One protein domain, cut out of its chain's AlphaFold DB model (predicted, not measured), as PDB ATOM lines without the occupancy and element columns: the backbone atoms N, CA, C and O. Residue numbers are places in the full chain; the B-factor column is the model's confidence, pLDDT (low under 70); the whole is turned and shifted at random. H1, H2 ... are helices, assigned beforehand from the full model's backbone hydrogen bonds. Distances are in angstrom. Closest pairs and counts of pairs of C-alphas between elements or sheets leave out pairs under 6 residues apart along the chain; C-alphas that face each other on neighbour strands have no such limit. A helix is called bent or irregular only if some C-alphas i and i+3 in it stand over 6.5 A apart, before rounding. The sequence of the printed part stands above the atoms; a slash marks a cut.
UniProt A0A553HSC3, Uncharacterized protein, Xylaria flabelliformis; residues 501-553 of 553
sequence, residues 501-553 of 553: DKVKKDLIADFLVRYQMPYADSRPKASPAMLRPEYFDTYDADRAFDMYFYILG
ATOM      1  N   ASP A 501      58.422 -36.000  94.065       85.69
ATOM      2  CA  ASP A 501      58.520 -34.670  94.686       85.69
ATOM      3  C   ASP A 501      59.374 -33.701  93.865       85.69
ATOM      4  O   ASP A 501      59.121 -32.497  93.845       85.69
ATOM      5  N   LYS A 502      60.376 -34.230  93.157       85.25
ATOM      6  CA  LYS A 502      61.210 -33.450  92.247       85.25
ATOM      7  C   LYS A 502      60.388 -32.885  91.089       85.25
ATOM      8  O   LYS A 502      60.413 -31.681  90.877       85.25
ATOM      9  N   VAL A 503      59.618 -33.726  90.393       85.38
ATOM     10  CA  VAL A 503      58.770 -33.287  89.272       85.38
ATOM     11  C   VAL A 503      57.712 -32.289  89.749       85.38
ATOM     12  O   VAL A 503      57.487 -31.285  89.081       85.38
ATOM     13  N   LYS A 504      57.123 -32.495  90.935       87.25
ATOM     14  CA  LYS A 504      56.184 -31.528  91.533       87.25
ATOM     15  C   LYS A 504      56.838 -30.165  91.779       87.25
ATOM     16  O   LYS A 504      56.270 -29.142  91.406       87.25
ATOM     17  N   LYS A 505      58.041 -30.135  92.365       87.75
ATOM     18  CA  LYS A 505      58.806 -28.892  92.581       87.75
ATOM     19  C   LYS A 505      59.163 -28.204  91.263       87.75
ATOM     20  O   LYS A 505      58.978 -26.995  91.154       87.75
ATOM     21  N   ASP A 506      59.615 -28.967  90.271       86.06
ATOM     22  CA  ASP A 506      59.973 -28.447  88.949       86.06
ATOM     23  C   ASP A 506      58.749 -27.841  88.238       86.06
ATOM     24  O   ASP A 506      58.848 -26.766  87.651       86.06
ATOM     25  N   LEU A 507      57.573 -28.474  88.347       87.25
ATOM     26  CA  LEU A 507      56.315 -27.947  87.809       87.25
ATOM     27  C   LEU A 507      55.853 -26.670  88.522       87.25
ATOM     28  O   LEU A 507      55.403 -25.745  87.854       87.25
ATOM     29  N   ILE A 508      55.983 -26.584  89.850       88.25
ATOM     30  CA  ILE A 508      55.666 -25.357  90.605       88.25
ATOM     31  C   ILE A 508      56.590 -24.207  90.180       88.25
ATOM     32  O   ILE A 508      56.130 -23.078  89.997       88.25
ATOM     33  N   ALA A 509      57.883 -24.485  89.996       86.75
ATOM     34  CA  ALA A 509      58.839 -23.494  89.514       86.75
ATOM     35  C   ALA A 509      58.524 -23.053  88.074       86.75
ATOM     36  O   ALA A 509      58.527 -21.859  87.778       86.75
ATOM     37  N   ASP A 510      58.203 -23.999  87.189       86.00
ATOM     38  CA  ASP A 510      57.809 -23.722  85.805       86.00
ATOM     39  C   ASP A 510      56.511 -22.899  85.733       86.00
ATOM     40  O   ASP A 510      56.432 -21.950  84.955       86.00
ATOM     41  N   PHE A 511      55.536 -23.184  86.604       86.62
ATOM     42  CA  PHE A 511      54.305 -22.402  86.736       86.62
ATOM     43  C   PHE A 511      54.596 -20.943  87.105       86.62
ATOM     44  O   PHE A 511      54.089 -20.029  86.451       86.62
ATOM     45  N   LEU A 512      55.452 -20.720  88.110       88.69
ATOM     46  CA  LEU A 512      55.849 -19.376  88.532       88.69
ATOM     47  C   LEU A 512      56.506 -18.600  87.386       88.69
ATOM     48  O   LEU A 512      56.185 -17.435  87.175       88.69
ATOM     49  N   VAL A 513      57.398 -19.241  86.629       87.56
ATOM     50  CA  VAL A 513      58.071 -18.609  85.485       87.56
ATOM     51  C   VAL A 513      57.079 -18.284  84.368       87.56
ATOM     52  O   VAL A 513      57.125 -17.193  83.804       87.56
ATOM     53  N   ARG A 514      56.178 -19.214  84.041       85.81
ATOM     54  CA  ARG A 514      55.280 -19.090  82.887       85.81
ATOM     55  C   ARG A 514      54.133 -18.110  83.117       85.81
ATOM     56  O   ARG A 514      53.762 -17.402  82.187       85.81
ATOM     57  N   TYR A 515      53.591 -18.066  84.331       86.38
ATOM     58  CA  TYR A 515      52.404 -17.271  84.664       86.38
ATOM     59  C   TYR A 515      52.691 -16.111  85.620       86.38
ATOM     60  O   TYR A 515      51.765 -15.400  86.003       86.38
ATOM     61  N   GLN A 516      53.959 -15.914  86.000       88.50
ATOM     62  CA  GLN A 516      54.422 -14.828  86.873       88.50
ATOM     63  C   GLN A 516      53.653 -14.750  88.206       88.50
ATOM     64  O   GLN A 516      53.435 -13.673  88.754       88.50
ATOM     65  N   MET A 517      53.222 -15.903  88.729       87.62
ATOM     66  CA  MET A 517      52.389 -16.013  89.929       87.62
ATOM     67  C   MET A 517      52.740 -17.283  90.719       87.62
ATOM     68  O   MET A 517      52.898 -18.344  90.110       87.62
ATOM     69  N   PRO A 518      52.837 -17.229  92.061       87.94
ATOM     70  CA  PRO A 518      53.029 -18.428  92.873       87.94
ATOM     71  C   PRO A 518      51.855 -19.407  92.731       87.94
ATOM     72  O   PRO A 518      50.690 -19.018  92.801       87.94
ATOM     73  N   TYR A 519      52.151 -20.705  92.593       84.69
ATOM     74  CA  TYR A 519      51.108 -21.735  92.467       84.69
ATOM     75  C   TYR A 519      50.129 -21.724  93.656       84.69
ATOM     76  O   TYR A 519      48.917 -21.828  93.461       84.69
ATOM     77  N   ALA A 520      50.636 -21.513  94.876       84.19
ATOM     78  CA  ALA A 520      49.827 -21.428  96.093       84.19
ATOM     79  C   ALA A 520      48.731 -20.347  96.012       84.19
ATOM     80  O   ALA A 520      47.607 -20.596  96.442       84.19
ATOM     81  N   ASP A 521      49.028 -19.208  95.383       85.19
ATOM     82  CA  ASP A 521      48.103 -18.073  95.243       85.19
ATOM     83  C   ASP A 521      47.069 -18.300  94.132       85.19
ATOM     84  O   ASP A 521      45.992 -17.699  94.111       85.19
ATOM     85  N   SER A 522      47.395 -19.184  93.189       79.75
ATOM     86  CA  SER A 522      46.512 -19.567  92.090       79.75
ATOM     87  C   SER A 522      45.546 -20.698  92.468       79.75
ATOM     88  O   SER A 522      44.446 -20.766  91.924       79.75
ATOM     89  N   ARG A 523      45.903 -21.545  93.445       75.81
ATOM     90  CA  ARG A 523      45.133 -22.735  93.856       75.81
ATOM     91  C   ARG A 523      43.674 -22.445  94.256       75.81
ATOM     92  O   ARG A 523      42.810 -23.210  93.833       75.81
ATOM     93  N   PRO A 524      43.343 -21.360  94.988       79.94
ATOM     94  CA  PRO A 524      41.952 -21.030  95.319       79.94
ATOM     95  C   PRO A 524      41.085 -20.663  94.106       79.94
ATOM     96  O   PRO A 524      39.866 -20.592  94.231       79.94
ATOM     97  N   LYS A 525      41.699 -20.403  92.944       74.50
ATOM     98  CA  LYS A 525      41.014 -20.029  91.701       74.50
ATOM     99  C   LYS A 525      40.688 -21.240  90.818       74.50
ATOM    100  O   LYS A 525      40.035 -21.069  89.791       74.50
ATOM    101  N   ALA A 526      41.126 -22.444  91.198       77.31
ATOM    102  CA  ALA A 526      40.852 -23.665  90.451       77.31
ATOM    103  C   ALA A 526      39.370 -24.047  90.563       77.31
ATOM    104  O   ALA A 526      38.844 -24.260  91.657       77.31
ATOM    105  N   SER A 527      38.687 -24.149  89.424       79.62
ATOM    106  CA  SER A 527      37.310 -24.639  89.402       79.62
ATOM    107  C   SER A 527      37.266 -26.156  89.652       79.62
ATOM    108  O   SER A 527      38.198 -26.867  89.269       79.62
ATOM    109  N   PRO A 528      36.171 -26.707  90.208       77.12
ATOM    110  CA  PRO A 528      36.025 -28.155  90.388       77.12
ATOM    111  C   PRO A 528      36.127 -28.968  89.089       77.12
ATOM    112  O   PRO A 528      36.426 -30.159  89.136       77.12
ATOM    113  N   ALA A 529      35.868 -28.348  87.933       74.56
ATOM    114  CA  ALA A 529      36.018 -28.981  86.625       74.56
ATOM    115  C   ALA A 529      37.495 -29.177  86.245       74.56
ATOM    116  O   ALA A 529      37.839 -30.218  85.699       74.56
ATOM    117  N   MET A 530      38.375 -28.240  86.622       75.44
ATOM    118  CA  MET A 530      39.823 -28.307  86.364       75.44
ATOM    119  C   MET A 530      40.520 -29.435  87.143       75.44
ATOM    120  O   MET A 530      41.687 -29.713  86.900       75.44
ATOM    121  N   LEU A 531      39.820 -30.078  88.083       73.94
ATOM    122  CA  LEU A 531      40.320 -31.192  88.893       73.94
ATOM    123  C   LEU A 531      39.871 -32.567  88.367       73.94
ATOM    124  O   LEU A 531      40.097 -33.577  89.030       73.94
ATOM    125  N   ARG A 532      39.223 -32.623  87.199       74.44
ATOM    126  CA  ARG A 532      38.694 -33.859  86.614       74.44
ATOM    127  C   ARG A 532      39.541 -34.333  85.423       74.44
ATOM    128  O   ARG A 532      39.919 -33.494  84.608       74.44
ATOM    129  N   PRO A 533      39.820 -35.643  85.278       66.62
ATOM    130  CA  PRO A 533      40.583 -36.169  84.142       66.62
ATOM    131  C   PRO A 533      39.932 -35.866  82.785       66.62
ATOM    132  O   PRO A 533      40.637 -35.540  81.832       66.62
ATOM    133  N   GLU A 534      38.595 -35.903  82.718       71.06
ATOM    134  CA  GLU A 534      37.794 -35.662  81.505       71.06
ATOM    135  C   GLU A 534      37.934 -34.220  80.985       71.06
ATOM    136  O   GLU A 534      37.577 -33.892  79.857       71.06
ATOM    137  N   TYR A 535      38.485 -33.322  81.804       65.94
ATOM    138  CA  TYR A 535      38.771 -31.948  81.409       65.94
ATOM    139  C   TYR A 535      39.951 -31.845  80.418       65.94
ATOM    140  O   TYR A 535      40.127 -30.809  79.771       65.94
ATOM    141  N   PHE A 536      40.742 -32.916  80.262       64.50
ATOM    142  CA  PHE A 536      41.972 -32.953  79.459       64.50
ATOM    143  C   PHE A 536      41.900 -33.877  78.231       64.50
ATOM    144  O   PHE A 536      42.946 -34.255  77.697       64.50
ATOM    145  N   ASP A 537      40.694 -34.206  77.754       60.38
ATOM    146  CA  ASP A 537      40.451 -35.112  76.614       60.38
ATOM    147  C   ASP A 537      41.182 -34.705  75.317       60.38
ATOM    148  O   ASP A 537      41.549 -35.551  74.501       60.38
ATOM    149  N   THR A 538      41.471 -33.414  75.136       61.53
ATOM    150  CA  THR A 538      42.317 -32.899  74.050       61.53
ATOM    151  C   THR A 538      43.276 -31.842  74.584       61.53
ATOM    152  O   THR A 538      42.843 -30.910  75.262       61.53
ATOM    153  N   TYR A 539      44.574 -31.956  74.267       60.81
ATOM    154  CA  TYR A 539      45.550 -30.923  74.628       60.81
ATOM    155  C   TYR A 539      45.202 -29.609  73.928       60.81
ATOM    156  O   TYR A 539      45.280 -29.511  72.704       60.81
ATOM    157  N   ASP A 540      44.862 -28.610  74.730       69.62
ATOM    158  CA  ASP A 540      44.611 -27.240  74.314       69.62
ATOM    159  C   ASP A 540      45.673 -26.357  74.981       69.62
ATOM    160  O   ASP A 540      45.819 -26.359  76.208       69.62
ATOM    161  N   ALA A 541      46.464 -25.650  74.171       65.56
ATOM    162  CA  ALA A 541      47.537 -24.793  74.668       65.56
ATOM    163  C   ALA A 541      46.991 -23.684  75.581       65.56
ATOM    164  O   ALA A 541      47.666 -23.308  76.543       65.56
ATOM    165  N   ASP A 542      45.754 -23.247  75.335       64.38
ATOM    166  CA  ASP A 542      45.063 -22.231  76.128       64.38
ATOM    167  C   ASP A 542      44.612 -22.780  77.492       64.38
ATOM    168  O   ASP A 542      44.411 -22.024  78.441       64.38
ATOM    169  N   ARG A 543      44.551 -24.111  77.639       69.44
ATOM    170  CA  ARG A 543      44.230 -24.824  78.891       69.44
ATOM    171  C   ARG A 543      45.453 -25.399  79.595       69.44
ATOM    172  O   ARG A 543      45.325 -26.112  80.591       69.44
ATOM    173  N   ALA A 544      46.658 -25.081  79.121       69.19
ATOM    174  CA  ALA A 544      47.892 -25.515  79.770       69.19
ATOM    175  C   ALA A 544      47.988 -25.022  81.223       69.19
ATOM    176  O   ALA A 544      48.662 -25.663  82.023       69.19
ATOM    177  N   PHE A 545      47.321 -23.912  81.563       74.56
ATOM    178  CA  PHE A 545      47.203 -23.384  82.926       74.56
ATOM    179  C   PHE A 545      46.440 -24.348  83.844       74.56
ATOM    180  O   PHE A 545      46.939 -24.719  84.907       74.56
ATOM    181  N   ASP A 546      45.289 -24.835  83.383       76.44
ATOM    182  CA  ASP A 546      44.370 -25.681  84.152       76.44
ATOM    183  C   ASP A 546      44.982 -27.042  84.503       76.44
ATOM    184  O   ASP A 546      44.743 -27.605  85.571       76.44
ATOM    185  N   MET A 547      45.846 -27.548  83.625       76.75
ATOM    186  CA  MET A 547      46.542 -28.817  83.807       76.75
ATOM    187  C   MET A 547      47.467 -28.817  85.034       76.75
ATOM    188  O   MET A 547      47.616 -29.858  85.671       76.75
ATOM    189  N   TYR A 548      48.048 -27.677  85.427       79.81
ATOM    190  CA  TYR A 548      48.861 -27.629  86.652       79.81
ATOM    191  C   TYR A 548      48.011 -27.900  87.896       79.81
ATOM    192  O   TYR A 548      48.504 -28.559  88.806       79.81
ATOM    193  N   PHE A 549      46.742 -27.471  87.928       81.12
ATOM    194  CA  PHE A 549      45.861 -27.721  89.073       81.12
ATOM    195  C   PHE A 549      45.479 -29.184  89.218       81.12
ATOM    196  O   PHE A 549      45.456 -29.687  90.333       81.12
ATOM    197  N   TYR A 550      45.228 -29.876  88.111       79.88
ATOM    198  CA  TYR A 550      44.965 -31.313  88.151       79.88
ATOM    199  C   TYR A 550      46.204 -32.123  88.542       79.88
ATOM    200  O   TYR A 550      46.117 -33.104  89.273       79.88
ATOM    201  N   ILE A 551      47.371 -31.725  88.033       80.81
ATOM    202  CA  ILE A 551      48.614 -32.470  88.232       80.81
ATOM    203  C   ILE A 551      49.194 -32.263  89.641       80.81
ATOM    204  O   ILE A 551      49.766 -33.194  90.211       80.81
ATOM    205  N   LEU A 552      49.096 -31.045  90.184       80.75
ATOM    206  CA  LEU A 552      49.669 -30.665  91.481       80.75
ATOM    207  C   LEU A 552      48.647 -30.636  92.628       80.75
ATOM    208  O   LEU A 552      49.060 -30.493  93.783       80.75
ATOM    209  N   GLY A 553      47.349 -30.666  92.316       71.81
ATOM    210  CA  GLY A 553      46.249 -30.698  93.284       71.81
ATOM    211  C   GLY A 553      46.123 -32.048  93.958       71.81
ATOM    212  O   GLY A 553      45.925 -32.017  95.197       71.81
TER     213      GLY A 553
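This is residues 501 to 553 of the 553 residues of an uncharacterized protein of Xylaria flabelliformis (UniProt A0A553HSC3). Four helices, H1, H2, H3 and H4, follow one another round a horseshoe, and the last helix, H5, lies inside it, its centre the nearest of the five to the mean of the C-alphas, at 3.5 A. H1 makes one side of the horseshoe, H2 and the link of residues 526 and 527 after it lead across to the other side, and the short H3 and H4 make that far side. The printed part has 53 residues with five named helices in the order H1 to H5, no named strand, and is all helix. It is compact, with a radius of gyration of the C-alphas of 10.8 A, and rounded, spanning 25 by 22 by 20 A.

H1, residues 501 to 515, only just touches H2, residues 519 to 525, with 3 pairs of C-alphas within 8 A and with its residues 508 to 512 alone; the closest C-alphas, of Ile 508 and Tyr 519, are 6.1 A apart. Their lines are only just about perpendicular, at 72 degrees. H5, residues 541 to 552, touches H3, residues 528 to 531, with its residues 546 to 550 alone; the closest C-alphas, of Leu 531 and Tyr 550, are 4.7 A apart. H5 only just touches H1, with 3 pairs of C-alphas within 8 A and its residues 548 to 552 alone; the closest C-alphas, of Lys 504 and Leu 552, are 6.6 A apart. These two run opposite ways at a steep tilt of 35.2 degrees, only just past shallow. H4, residues 533 to 536, is close to H5 but not clearly touching, with the closest C-alphas, of Phe 536 and Met 547, 7.5 A apart. H1 and H3 are apart. In H1 every O i to N i+4 pair is within hydrogen-bond range, in H5 4 of 8 and in H2 1 of 3, beside 2 of 4 O i to N i+3 pairs; H3 and H4 are too short for an O i to N i+4 pair.

H1 begins at C-alpha 501 (58.520, -34.670, 94.686) and is 21.0 A long. H2 is 10.3 A long and only just irregular, with C-alphas 521 and 524 6.8 A apart. H5 is 17.9 A long, ends at C-alpha 552 (49.669, -30.665, 91.481), and is irregular, with C-alphas 542 and 545 7.2 A apart.

The two C-alphas farthest apart, of Gln 516 and Glu 534, are 27.2 A apart. The printed part has no cut, and its four links are tight. The mean pLDDT of the printed part is 78.3; residue 533 and residues 535 to 544 are under 70.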